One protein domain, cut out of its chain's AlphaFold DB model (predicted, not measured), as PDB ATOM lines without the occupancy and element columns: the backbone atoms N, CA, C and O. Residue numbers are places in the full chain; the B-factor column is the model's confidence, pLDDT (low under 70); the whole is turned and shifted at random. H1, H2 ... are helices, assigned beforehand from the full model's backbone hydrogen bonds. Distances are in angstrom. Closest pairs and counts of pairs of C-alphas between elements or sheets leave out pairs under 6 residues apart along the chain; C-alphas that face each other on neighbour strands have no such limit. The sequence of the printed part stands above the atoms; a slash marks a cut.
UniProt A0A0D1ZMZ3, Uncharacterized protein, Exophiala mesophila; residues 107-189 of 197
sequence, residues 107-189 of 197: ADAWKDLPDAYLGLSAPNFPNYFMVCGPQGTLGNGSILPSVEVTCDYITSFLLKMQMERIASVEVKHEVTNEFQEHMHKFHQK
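AT A GLANCE: This is residues 107 to 189 of the 197 residues of an uncharacterized protein of Exophiala mesophila (UniProt A0A0D1ZMZ3). Two helices, H1 and H2, run opposite ways on two sides of a core of winding chain, residues 114 to 136, and do not meet each other. The free end, residues 184 to 189, sticks out past the core. The printed part has 83 residues with two named helices, H1 then H2, and no named strand; it is all helix by class, though the helices hold just 36 residues. It is only just compact, close to loose, with a radius of gyration of the C-alphas of 13.7 A and spans of 42 by 29 by 22 A.

IN THESE COORDINATES: Residues 107 to 143 hold no named element; C-alpha 107 is at (-58.146, 46.893, -1.076). H1, residues 144 to 164, begins at (-42.103, 29.239, -13.297) and is 30.3 A long. H2, residues 173 to 187, is 21.0 A long and ends at (-39.450, 51.537, -17.079).

HOW THE PARTS SIT: H1 and H2 are apart, joined by a short link of 8 residues. In both, every O i to N i+4 pair is within hydrogen-bond range.

THE WHOLE: The C-alphas farthest apart, of Arg 165 and Lys 189, are 43.2 A apart. The printed part has no cut. Residues 137 to 139 have pLDDT under 70.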
ATOM      1  N   ALA A 107     -57.342  46.323   0.001       94.75
ATOM      2  CA  ALA A 107     -58.146  46.893  -1.076       94.75
ATOM      3  C   ALA A 107     -58.118  48.431  -1.068       94.75
ATOM      4  O   ALA A 107     -57.991  49.050  -2.121       94.75
ATOM      5  N   ASP A 108     -58.179  49.041   0.120       94.62
ATOM      6  CA  ASP A 108     -58.092  50.495   0.275       94.62
ATOM      7  C   ASP A 108     -56.664  50.992   0.036       94.62
ATOM      8  O   ASP A 108     -56.461  51.993  -0.649       94.62
ATOM      9  N   ALA A 109     -55.667  50.277   0.571       92.19
ATOM     10  CA  ALA A 109     -54.257  50.630   0.418       92.19
ATOM     11  C   ALA A 109     -53.789  50.583  -1.045       92.19
ATOM     12  O   ALA A 109     -52.906  51.345  -1.429       92.19
ATOM     13  N   TRP A 110     -54.359  49.689  -1.855       93.44
ATOM     14  CA  TRP A 110     -53.953  49.443  -3.243       93.44
ATOM     15  C   TRP A 110     -54.916  50.008  -4.285       93.44
ATOM     16  O   TRP A 110     -54.772  49.722  -5.472       93.44
ATOM     17  N   LYS A 111     -55.885  50.823  -3.858       90.56
ATOM     18  CA  LYS A 111     -56.928  51.377  -4.725       90.56
ATOM     19  C   LYS A 111     -56.375  52.121  -5.944       90.56
ATOM     20  O   LYS A 111     -56.933  51.993  -7.031       90.56
ATOM     21  N   ASP A 112     -55.313  52.902  -5.750       88.31
ATOM     22  CA  ASP A 112     -54.710  53.705  -6.817       88.31
ATOM     23  C   ASP A 112     -53.561  52.957  -7.506       88.31
ATOM     24  O   ASP A 112     -53.497  52.894  -8.734       88.31
ATOM     25  N   LEU A 113     -52.648  52.380  -6.720       86.56
ATOM     26  CA  LEU A 113     -51.535  51.582  -7.220       86.56
ATOM     27  C   LEU A 113     -51.164  50.502  -6.193       86.56
ATOM     28  O   LEU A 113     -50.994  50.829  -5.017       86.56
ATOM     29  N   PRO A 114     -50.977  49.238  -6.611       90.25
ATOM     30  CA  PRO A 114     -50.519  48.196  -5.706       90.25
ATOM     31  C   PRO A 114     -49.122  48.493  -5.160       90.25
ATOM     32  O   PRO A 114     -48.149  48.634  -5.913       90.25
ATOM     33  N   ASP A 115     -49.025  48.553  -3.834       90.56
ATOM     34  CA  ASP A 115     -47.782  48.857  -3.140       90.56
ATOM     35  C   ASP A 115     -47.154  47.588  -2.562       90.56
ATOM     36  O   ASP A 115     -47.595  47.050  -1.541       90.56
ATOM     37  N   ALA A 116     -46.143  47.077  -3.266       93.12
ATOM     38  CA  ALA A 116     -45.455  45.845  -2.921       93.12
ATOM     39  C   ALA A 116     -43.950  45.973  -3.162       93.12
ATOM     40  O   ALA A 116     -43.494  46.480  -4.186       93.12
ATOM     41  N   TYR A 117     -43.164  45.431  -2.238       94.06
ATOM     42  CA  TYR A 117     -41.723  45.321  -2.387       94.06
ATOM     43  C   TYR A 117     -41.367  44.007  -3.075       94.06
ATOM     44  O   TYR A 117     -41.731  42.931  -2.588       94.06
ATOM     45  N   LEU A 118     -40.668  44.103  -4.214       91.31
ATOM     46  CA  LEU A 118     -40.256  42.973  -5.063       91.31
ATOM     47  C   LEU A 118     -41.418  42.071  -5.538       91.31
ATOM     48  O   LEU A 118     -41.184  40.955  -5.988       91.31
ATOM     49  N   GLY A 119     -42.671  42.520  -5.406       91.25
ATOM     50  CA  GLY A 119     -43.863  41.686  -5.606       91.25
ATOM     51  C   GLY A 119     -44.026  40.550  -4.595       91.25
ATOM     52  O   GLY A 119     -44.747  39.592  -4.867       91.25
ATOM     53  N   LEU A 120     -43.360  40.659  -3.442       93.25
ATOM     54  CA  LEU A 120     -43.269  39.612  -2.424       93.25
ATOM     55  C   LEU A 120     -43.994  39.957  -1.132       93.25
ATOM     56  O   LEU A 120     -44.508  39.063  -0.476       93.25
ATOM     57  N   SER A 121     -43.992  41.225  -0.725       94.38
ATOM     58  CA  SER A 121     -44.537  41.668   0.565       94.38
ATOM     59  C   SER A 121     -45.046  43.099   0.466       94.38
ATOM     60  O   SER A 121     -44.632  43.832  -0.433       94.38
ATOM     61  N   ALA A 122     -45.931  43.496   1.378       95.12
ATOM     62  CA  ALA A 122     -46.553  44.816   1.379       95.12
ATOM     63  C   ALA A 122     -46.343  45.528   2.730       95.12
ATOM     64  O   ALA A 122     -46.465  44.883   3.779       95.12
ATOM     65  N   PRO A 123     -46.026  46.835   2.744       95.38
ATOM     66  CA  PRO A 123     -45.915  47.595   3.987       95.38
ATOM     67  C   PRO A 123     -47.276  47.664   4.695       95.38
ATOM     68  O   PRO A 123     -48.313  47.720   4.044       95.38
ATOM     69  N   ASN A 124     -47.287  47.675   6.030       95.69
ATOM     70  CA  ASN A 124     -48.477  47.579   6.892       95.69
ATOM     71  C   ASN A 124     -49.184  46.214   6.914       95.69
ATOM     72  O   ASN A 124     -50.134  46.049   7.682       95.69
ATOM     73  N   PHE A 125     -48.708  45.218   6.163       96.88
ATOM     74  CA  PHE A 125     -49.255  43.858   6.155       96.88
ATOM     75  C   PHE A 125     -48.189  42.861   6.650       96.88
ATOM     76  O   PHE A 125     -47.530  42.195   5.849       96.88
ATOM     77  N   PRO A 126     -47.952  42.770   7.974       96.56
ATOM     78  CA  PRO A 126     -46.921  41.894   8.526       96.56
ATOM     79  C   PRO A 126     -47.214  40.420   8.233       96.56
ATOM     80  O   PRO A 126     -48.364  39.987   8.274       96.56
ATOM     81  N   ASN A 127     -46.160  39.641   7.987       95.94
ATOM     82  CA  ASN A 127     -46.216  38.216   7.633       95.94
ATOM     83  C   ASN A 127     -47.041  37.893   6.366       95.94
ATOM     84  O   ASN A 127     -47.277  36.717   6.083       95.94
ATOM     85  N   TYR A 128     -47.464  38.902   5.598       95.38
ATOM     86  CA  TYR A 128     -48.135  38.711   4.320       95.38
ATOM     87  C   TYR A 128     -47.098  38.608   3.201       95.38
ATOM     88  O   TYR A 128     -46.400  39.576   2.885       95.38
ATOM     89  N   PHE A 129     -47.012  37.415   2.614       95.06
ATOM     90  CA  PHE A 129     -46.167  37.133   1.464       95.06
ATOM     91  C   PHE A 129     -47.012  36.764   0.251       95.06
ATOM     92  O   PHE A 129     -48.049  36.111   0.377       95.06
ATOM     93  N   MET A 130     -46.537  37.142  -0.929       93.38
ATOM     94  CA  MET A 130     -47.185  36.870  -2.204       93.38
ATOM     95  C   MET A 130     -46.245  36.128  -3.134       93.38
ATOM     96  O   MET A 130     -45.048  36.399  -3.196       93.38
ATOM     97  N   VAL A 131     -46.833  35.224  -3.908       92.19
ATOM     98  CA  VAL A 131     -46.212  34.651  -5.096       92.19
ATOM     99  C   VAL A 131     -46.898  35.299  -6.285       92.19
ATOM    100  O   VAL A 131     -48.124  35.372  -6.314       92.19
ATOM    101  N   CYS A 132     -46.116  35.781  -7.248       89.69
ATOM    102  CA  CYS A 132     -46.636  36.506  -8.407       89.69
ATOM    103  C   CYS A 132     -47.371  37.818  -8.062       89.69
ATOM    104  O   CYS A 132     -48.346  38.174  -8.724       89.69
ATOM    105  N   GLY A 133     -46.909  38.538  -7.035       89.88
ATOM    106  CA  GLY A 133     -47.467  39.836  -6.664       89.88
ATOM    107  C   GLY A 133     -47.104  40.971  -7.635       89.88
ATOM    108  O   GLY A 133     -46.364  40.764  -8.609       89.88
ATOM    109  N   PRO A 134     -47.593  42.194  -7.358       88.62
ATOM    110  CA  PRO A 134     -47.362  43.358  -8.205       88.62
ATOM    111  C   PRO A 134     -45.876  43.574  -8.480       88.62
ATOM    112  O   PRO A 134     -45.070  43.549  -7.556       88.62
ATOM    113  N   GLN A 135     -45.502  43.793  -9.743       79.12
ATOM    114  CA  GLN A 135     -44.107  44.013 -10.172       79.12
ATOM    115  C   GLN A 135     -43.130  42.849  -9.897       79.12
ATOM    116  O   GLN A 135     -41.943  42.980 -10.187       79.12
ATOM    117  N   GLY A 136     -43.602  41.710  -9.378       72.75
ATOM    118  CA  GLY A 136     -42.792  40.508  -9.155       72.75
ATOM    119  C   GLY A 136     -42.776  39.546 -10.345       72.75
ATOM    120  O   GLY A 136     -41.861  38.735 -10.481       72.75
ATOM    121  N   THR A 137     -43.776  39.621 -11.229       68.56
ATOM    122  CA  THR A 137     -43.916  38.706 -12.370       68.56
ATOM    123  C   THR A 137     -43.345  39.267 -13.663       68.56
ATOM    124  O   THR A 137     -43.618  40.405 -14.038       68.56
ATOM    125  N   LEU A 138     -42.657  38.408 -14.415       68.69
ATOM    126  CA  LEU A 138     -42.273  38.676 -15.798       68.69
ATOM    127  C   LEU A 138     -43.521  38.806 -16.689       68.69
ATOM    128  O   LEU A 138     -44.269  37.845 -16.851       68.69
ATOM    129  N   GLY A 139     -43.712  39.969 -17.319       66.62
ATOM    130  CA  GLY A 139     -44.758  40.168 -18.335       66.62
ATOM    131  C   GLY A 139     -44.504  39.389 -19.637       66.62
ATOM    132  O   GLY A 139     -45.436  39.085 -20.381       66.62
ATOM    133  N   ASN A 140     -43.244  39.015 -19.888       71.69
ATOM    134  CA  ASN A 140     -42.801  38.223 -21.033       71.69
ATOM    135  C   ASN A 140     -41.847  37.110 -20.562       71.69
ATOM    136  O   ASN A 140     -40.867  37.387 -19.875       71.69
ATOM    137  N   GLY A 141     -42.105  35.861 -20.961       79.62
ATOM    138  CA  GLY A 141     -41.286  34.697 -20.596       79.62
ATOM    139  C   GLY A 141     -42.016  33.688 -19.708       79.62
ATOM    140  O   GLY A 141     -43.242  33.708 -19.598       79.62
ATOM    141  N   SER A 142     -41.258  32.763 -19.114       86.44
ATOM    142  CA  SER A 142     -41.810  31.762 -18.196       86.44
ATOM    143  C   SER A 142     -41.936  32.337 -16.789       86.44
ATOM    144  O   SER A 142     -40.972  32.880 -16.253       86.44
ATOM    145  N   ILE A 143     -43.109  32.170 -16.182       89.25
ATOM    146  CA  ILE A 143     -43.368  32.561 -14.793       89.25
ATOM    147  C   ILE A 143     -42.768  31.569 -13.785       89.25
ATOM    148  O   ILE A 143     -42.493  31.945 -12.650       89.25
ATOM    149  N   LEU A 144     -42.522  30.320 -14.198       90.75
ATOM    150  CA  LEU A 144     -42.103  29.239 -13.297       90.75
ATOM    151  C   LEU A 144     -40.791  29.537 -12.551       90.75
ATOM    152  O   LEU A 144     -40.805  29.429 -11.329       90.75
ATOM    153  N   PRO A 145     -39.705  30.008 -13.200       89.81
ATOM    154  CA  PRO A 145     -38.472  30.314 -12.472       89.81
ATOM    155  C   PRO A 145     -38.651  31.432 -11.436       89.81
ATOM    156  O   PRO A 145     -38.038  31.407 -10.374       89.81
ATOM    157  N   SER A 146     -39.511  32.416 -11.725       88.62
ATOM    158  CA  SER A 146     -39.834  33.496 -10.783       88.62
ATOM    159  C   SER A 146     -40.601  32.960  -9.571       88.62
ATOM    160  O   SER A 146     -40.286  33.335  -8.441       88.62
ATOM    161  N   VAL A 147     -41.545  32.040  -9.788       92.62
ATOM    162  CA  VAL A 147     -42.273  31.345  -8.717       92.62
ATOM    163  C   VAL A 147     -41.323  30.530  -7.844       92.62
ATOM    164  O   VAL A 147     -41.376  30.660  -6.627       92.62
ATOM    165  N   GLU A 148     -40.440  29.731  -8.444       93.75
ATOM    166  CA  GLU A 148     -39.481  28.883  -7.720       93.75
ATOM    167  C   GLU A 148     -38.583  29.720  -6.798       93.75
ATOM    168  O   GLU A 148     -38.561  29.500  -5.587       93.75
ATOM    169  N   VAL A 149     -37.938  30.757  -7.343       92.56
ATOM    170  CA  VAL A 149     -37.061  31.652  -6.566       92.56
ATOM    171  C   VAL A 149     -37.836  32.393  -5.473       92.56
ATOM    172  O   VAL A 149     -37.335  32.568  -4.362       92.56
ATOM    173  N   THR A 150     -39.069  32.809  -5.760       93.31
ATOM    174  CA  THR A 150     -39.947  33.463  -4.780       93.31
ATOM    175  C   THR A 150     -40.278  32.529  -3.615       93.31
ATOM    176  O   THR A 150     -40.159  32.922  -2.453       93.31
ATOM    177  N   CYS A 151     -40.648  31.283  -3.905       95.38
ATOM    178  CA  CYS A 151     -40.942  30.274  -2.893       95.38
ATOM    179  C   CYS A 151     -39.716  29.965  -2.019       95.38
ATOM    180  O   CYS A 151     -39.844  29.905  -0.792       95.38
ATOM    181  N   ASP A 152     -38.528  29.834  -2.615       96.38
ATOM    182  CA  ASP A 152     -37.275  29.614  -1.881       96.38
ATOM    183  C   ASP A 152     -36.938  30.795  -0.957       96.38
ATOM    184  O   ASP A 152     -36.520  30.621   0.196       96.38
ATOM    185  N   TYR A 153     -37.170  32.018  -1.436       95.06
ATOM    186  CA  TYR A 153     -36.938  33.233  -0.666       95.06
ATOM    187  C   TYR A 153     -37.894  33.351   0.529       95.06
ATOM    188  O   TYR A 153     -37.449  33.583   1.656       95.06
ATOM    189  N   ILE A 154     -39.193  33.111   0.321       96.25
ATOM    190  CA  ILE A 154     -40.194  33.085   1.401       96.25
ATOM    191  C   ILE A 154     -39.844  31.991   2.419       96.25
ATOM    192  O   ILE A 154     -39.845  32.242   3.624       96.25
ATOM    193  N   THR A 155     -39.460  30.799   1.956       97.38
ATOM    194  CA  THR A 155     -39.053  29.689   2.833       97.38
ATOM    195  C   THR A 155     -37.854  30.070   3.703       97.38
ATOM    196  O   THR A 155     -37.832  29.766   4.897       97.38
ATOM    197  N   SER A 156     -36.890  30.809   3.151       97.19
ATOM    198  CA  SER A 156     -35.736  31.313   3.905       97.19
ATOM    199  C   SER A 156     -36.144  32.277   5.029       97.19
ATOM    200  O   SER A 156     -35.603  32.191   6.137       97.19
ATOM    201  N   PHE A 157     -37.133  33.150   4.795       96.06
ATOM    202  CA  PHE A 157     -37.715  33.994   5.847       96.06
ATOM    203  C   PHE A 157     -38.394  33.167   6.935       96.06
ATOM    204  O   PHE A 157     -38.127  33.387   8.115       96.06
ATOM    205  N   LEU A 158     -39.226  32.196   6.552       96.94
ATOM    206  CA  LEU A 158     -39.947  31.342   7.499       96.94
ATOM    207  C   LEU A 158     -38.982  30.552   8.397       96.94
ATOM    208  O   LEU A 158     -39.156  30.523   9.615       96.94
ATOM    209  N   LEU A 159     -37.918  29.984   7.821       98.12
ATOM    210  CA  LEU A 159     -36.873  29.287   8.575       98.12
ATOM    211  C   LEU A 159     -36.157  30.223   9.553       98.12
ATOM    212  O   LEU A 159     -35.975  29.871  10.720       98.12
ATOM    213  N   LYS A 160     -35.785  31.433   9.116       98.00
ATOM    214  CA  LYS A 160     -35.165  32.436   9.992       98.00
ATOM    215  C   LYS A 160     -36.093  32.817  11.145       98.00
ATOM    216  O   LYS A 160     -35.654  32.837  12.294       98.00
ATOM    217  N   MET A 161     -37.370  33.071  10.858       97.88
ATOM    218  CA  MET A 161     -38.361  33.401  11.881       97.88
ATOM    219  C   MET A 161     -38.483  32.296  12.927       97.88
ATOM    220  O   MET A 161     -38.472  32.577  14.126       97.88
ATOM    221  N   GLN A 162     -38.544  31.043  12.477       97.94
ATOM    222  CA  GLN A 162     -38.642  29.884  13.353       97.94
ATOM    223  C   GLN A 162     -37.388  29.707  14.222       97.94
ATOM    224  O   GLN A 162     -37.507  29.496  15.429       97.94
ATOM    225  N   MET A 163     -36.190  29.808  13.635       98.44
ATOM    226  CA  MET A 163     -34.924  29.595  14.349       98.44
ATOM    227  C   MET A 163     -34.598  30.718  15.339       98.44
ATOM    228  O   MET A 163     -34.123  30.451  16.441       98.44
ATOM    229  N   GLU A 164     -34.877  31.970  14.971       98.38
ATOM    230  CA  GLU A 164     -34.553  33.153  15.780       98.38
ATOM    231  C   GLU A 164     -35.722  33.628  16.653       98.38
ATOM    232  O   GLU A 164     -35.597  34.618  17.370       98.38
ATOM    233  N   ARG A 165     -36.850  32.901  16.640       97.44
ATOM    234  CA  ARG A 165     -38.066  33.215  17.409       97.44
ATOM    235  C   ARG A 165     -38.635  34.601  17.077       97.44
ATOM    236  O   ARG A 165     -39.084  35.331  17.961       97.44
ATOM    237  N   ILE A 166     -38.633  34.959  15.794       98.25
ATOM    238  CA  ILE A 166     -39.215  36.209  15.291       98.25
ATOM    239  C   ILE A 166     -40.707  35.982  15.046       98.25
ATOM    240  O   ILE A 166     -41.088  35.137  14.242       98.25
ATOM    241  N   ALA A 167     -41.559  36.752  15.722       96.94
ATOM    242  CA  ALA A 167     -43.015  36.623  15.603       96.94
ATOM    243  C   ALA A 167     -43.601  37.337  14.369       96.94
ATOM    244  O   ALA A 167     -44.658  36.956  13.867       96.94
ATOM    245  N   SER A 168     -42.942  38.397  13.897       96.81
ATOM    246  CA  SER A 168     -43.453  39.256  12.831       96.81
ATOM    247  C   SER A 168     -42.314  39.804  11.984       96.81
ATOM    248  O   SER A 168     -41.340  40.323  12.525       96.81
ATOM    249  N   VAL A 169     -42.476  39.751  10.665       95.81
ATOM    250  CA  VAL A 169     -41.633  40.448   9.685       95.81
ATOM    251  C   VAL A 169     -42.524  41.322   8.824       95.81
ATOM    252  O   VAL A 169     -43.663  40.971   8.523       95.81
ATOM    253  N   GLU A 170     -42.003  42.476   8.444       95.88
ATOM    254  CA  GLU A 170     -42.712  43.438   7.621       95.88
ATOM    255  C   GLU A 170     -41.690  44.257   6.846       95.88
ATOM    256  O   GLU A 170     -40.641  44.626   7.387       95.88
ATOM    257  N   VAL A 171     -41.984  44.528   5.578       95.75
ATOM    258  CA  VAL A 171     -41.149  45.419   4.784       95.75
ATOM    259  C   VAL A 171     -41.366  46.863   5.221       95.75
ATOM    260  O   VAL A 171     -42.481  47.295   5.509       95.75
ATOM    261  N   LYS A 172     -40.281  47.634   5.274       95.94
ATOM    262  CA  LYS A 172     -40.374  49.056   5.585       95.94
ATOM    263  C   LYS A 172     -40.972  49.823   4.410       95.94
ATOM    264  O   LYS A 172     -40.590  49.615   3.256       95.94
ATOM    265  N   HIS A 173     -41.829  50.785   4.725       93.50
ATOM    266  CA  HIS A 173     -42.447  51.651   3.724       93.50
ATOM    267  C   HIS A 173     -41.411  52.467   2.933       93.50
ATOM    268  O   HIS A 173     -41.529  52.592   1.719       93.50
ATOM    269  N   GLU A 174     -40.365  52.972   3.596       96.44
ATOM    270  CA  GLU A 174     -39.286  53.744   2.955       96.44
ATOM    271  C   GLU A 174     -38.576  52.944   1.849       96.44
ATOM    272  O   GLU A 174     -38.421  53.425   0.731       96.44
ATOM    273  N   VAL A 175     -38.259  51.673   2.119       95.69
ATOM    274  CA  VAL A 175     -37.584  50.772   1.171       95.69
ATOM    275  C   VAL A 175     -38.512  50.382   0.019       95.69
ATOM    276  O   VAL A 175     -38.070  50.224  -1.119       95.69
ATOM    277  N   THR A 176     -39.809  50.249   0.304       94.56
ATOM    278  CA  THR A 176     -40.815  49.983  -0.730       94.56
ATOM    279  C   THR A 176     -40.913  51.172  -1.686       94.56
ATOM    280  O   THR A 176     -40.791  50.983  -2.892       94.56
ATOM    281  N   ASN A 177     -40.988  52.401  -1.168       93.56
ATOM    282  CA  ASN A 177     -41.005  53.619  -1.986       93.56
ATOM    283  C   ASN A 177     -39.749  53.756  -2.858       93.56
ATOM    284  O   ASN A 177     -39.853  54.060  -4.045       93.56
ATOM    285  N   GLU A 178     -38.564  53.498  -2.300       94.88
ATOM    286  CA  GLU A 178     -37.308  53.525  -3.062       94.88
ATOM    287  C   GLU A 178     -37.322  52.525  -4.226       94.88
ATOM    288  O   GLU A 178     -36.887  52.846  -5.336       94.88
ATOM    289  N   PHE A 179     -37.854  51.320  -3.994       93.25
ATOM    290  CA  PHE A 179     -38.015  50.318  -5.043       93.25
ATOM    291  C   PHE A 179     -39.001  50.777  -6.121       93.25
ATOM    292  O   PHE A 179     -38.685  50.688  -7.305       93.25
ATOM    293  N   GLN A 180     -40.147  51.332  -5.729       89.81
ATOM    294  CA  GLN A 180     -41.148  51.872  -6.655       89.81
ATOM    295  C   GLN A 180     -40.560  52.983  -7.535       89.81
ATOM    296  O   GLN A 180     -40.707  52.971  -8.758       89.81
ATOM    297  N   GLU A 181     -39.818  53.920  -6.941       92.44
ATOM    298  CA  GLU A 181     -39.123  54.970  -7.686       92.44
ATOM    299  C   GLU A 181     -38.075  54.406  -8.647       92.44
ATOM    300  O   GLU A 181     -37.934  54.891  -9.777       92.44
ATOM    301  N   HIS A 182     -37.319  53.397  -8.207       91.94
ATOM    302  CA  HIS A 182     -36.351  52.715  -9.055       91.94
ATOM    303  C   HIS A 182     -37.043  52.070 -10.258       91.94
ATOM    304  O   HIS A 182     -36.630  52.307 -11.395       91.94
ATOM    305  N   MET A 183     -38.119  51.319 -10.021       89.31
ATOM    306  CA  MET A 183     -38.904  50.665 -11.063       89.31
ATOM    307  C   MET A 183     -39.496  51.686 -12.027       89.31
ATOM    308  O   MET A 183     -39.385  51.515 -13.239       89.31
ATOM    309  N   HIS A 184     -40.042  52.797 -11.535       88.25
ATOM    310  CA  HIS A 184     -40.553  53.863 -12.390       88.25
ATOM    311  C   HIS A 184     -39.457  54.433 -13.312       88.25
ATOM    312  O   HIS A 184     -39.632  54.501 -14.530       88.25
ATOM    313  N   LYS A 185     -38.284  54.771 -12.759       91.69
ATOM    314  CA  LYS A 185     -37.130  55.277 -13.533       91.69
ATOM    315  C   LYS A 185     -36.566  54.237 -14.505       91.69
ATOM    316  O   LYS A 185     -36.059  54.608 -15.565       91.69
ATOM    317  N   PHE A 186     -36.621  52.954 -14.149       89.81
ATOM    318  CA  PHE A 186     -36.217  51.857 -15.025       89.81
ATOM    319  C   PHE A 186     -37.150  51.773 -16.236       89.81
ATOM    320  O   PHE A 186     -36.679  51.880 -17.371       89.81
ATOM    321  N   HIS A 187     -38.465  51.692 -16.008       87.19
ATOM    322  CA  HIS A 187     -39.450  51.537 -17.079       87.19
ATOM    323  C   HIS A 187     -39.487  52.727 -18.043       87.19
ATOM    324  O   HIS A 187     -39.693  52.513 -19.235       87.19
ATOM    325  N   GLN A 188     -39.192  53.955 -17.593       88.44
ATOM    326  CA  GLN A 188     -39.051  55.134 -18.470       88.44
ATOM    327  C   GLN A 188     -38.071  54.937 -19.640       88.44
ATOM    328  O   GLN A 188     -38.179  55.618 -20.657       88.44
ATOM    329  N   LYS A 189     -37.117  54.009 -19.515       87.62
ATOM    330  CA  LYS A 189     -36.119  53.694 -20.550       87.62
ATOM    331  C   LYS A 189     -36.482  52.460 -21.379       87.62
ATOM    332  O   LYS A 189     -35.699  52.042 -22.230       87.62
TER     333      LYS A 189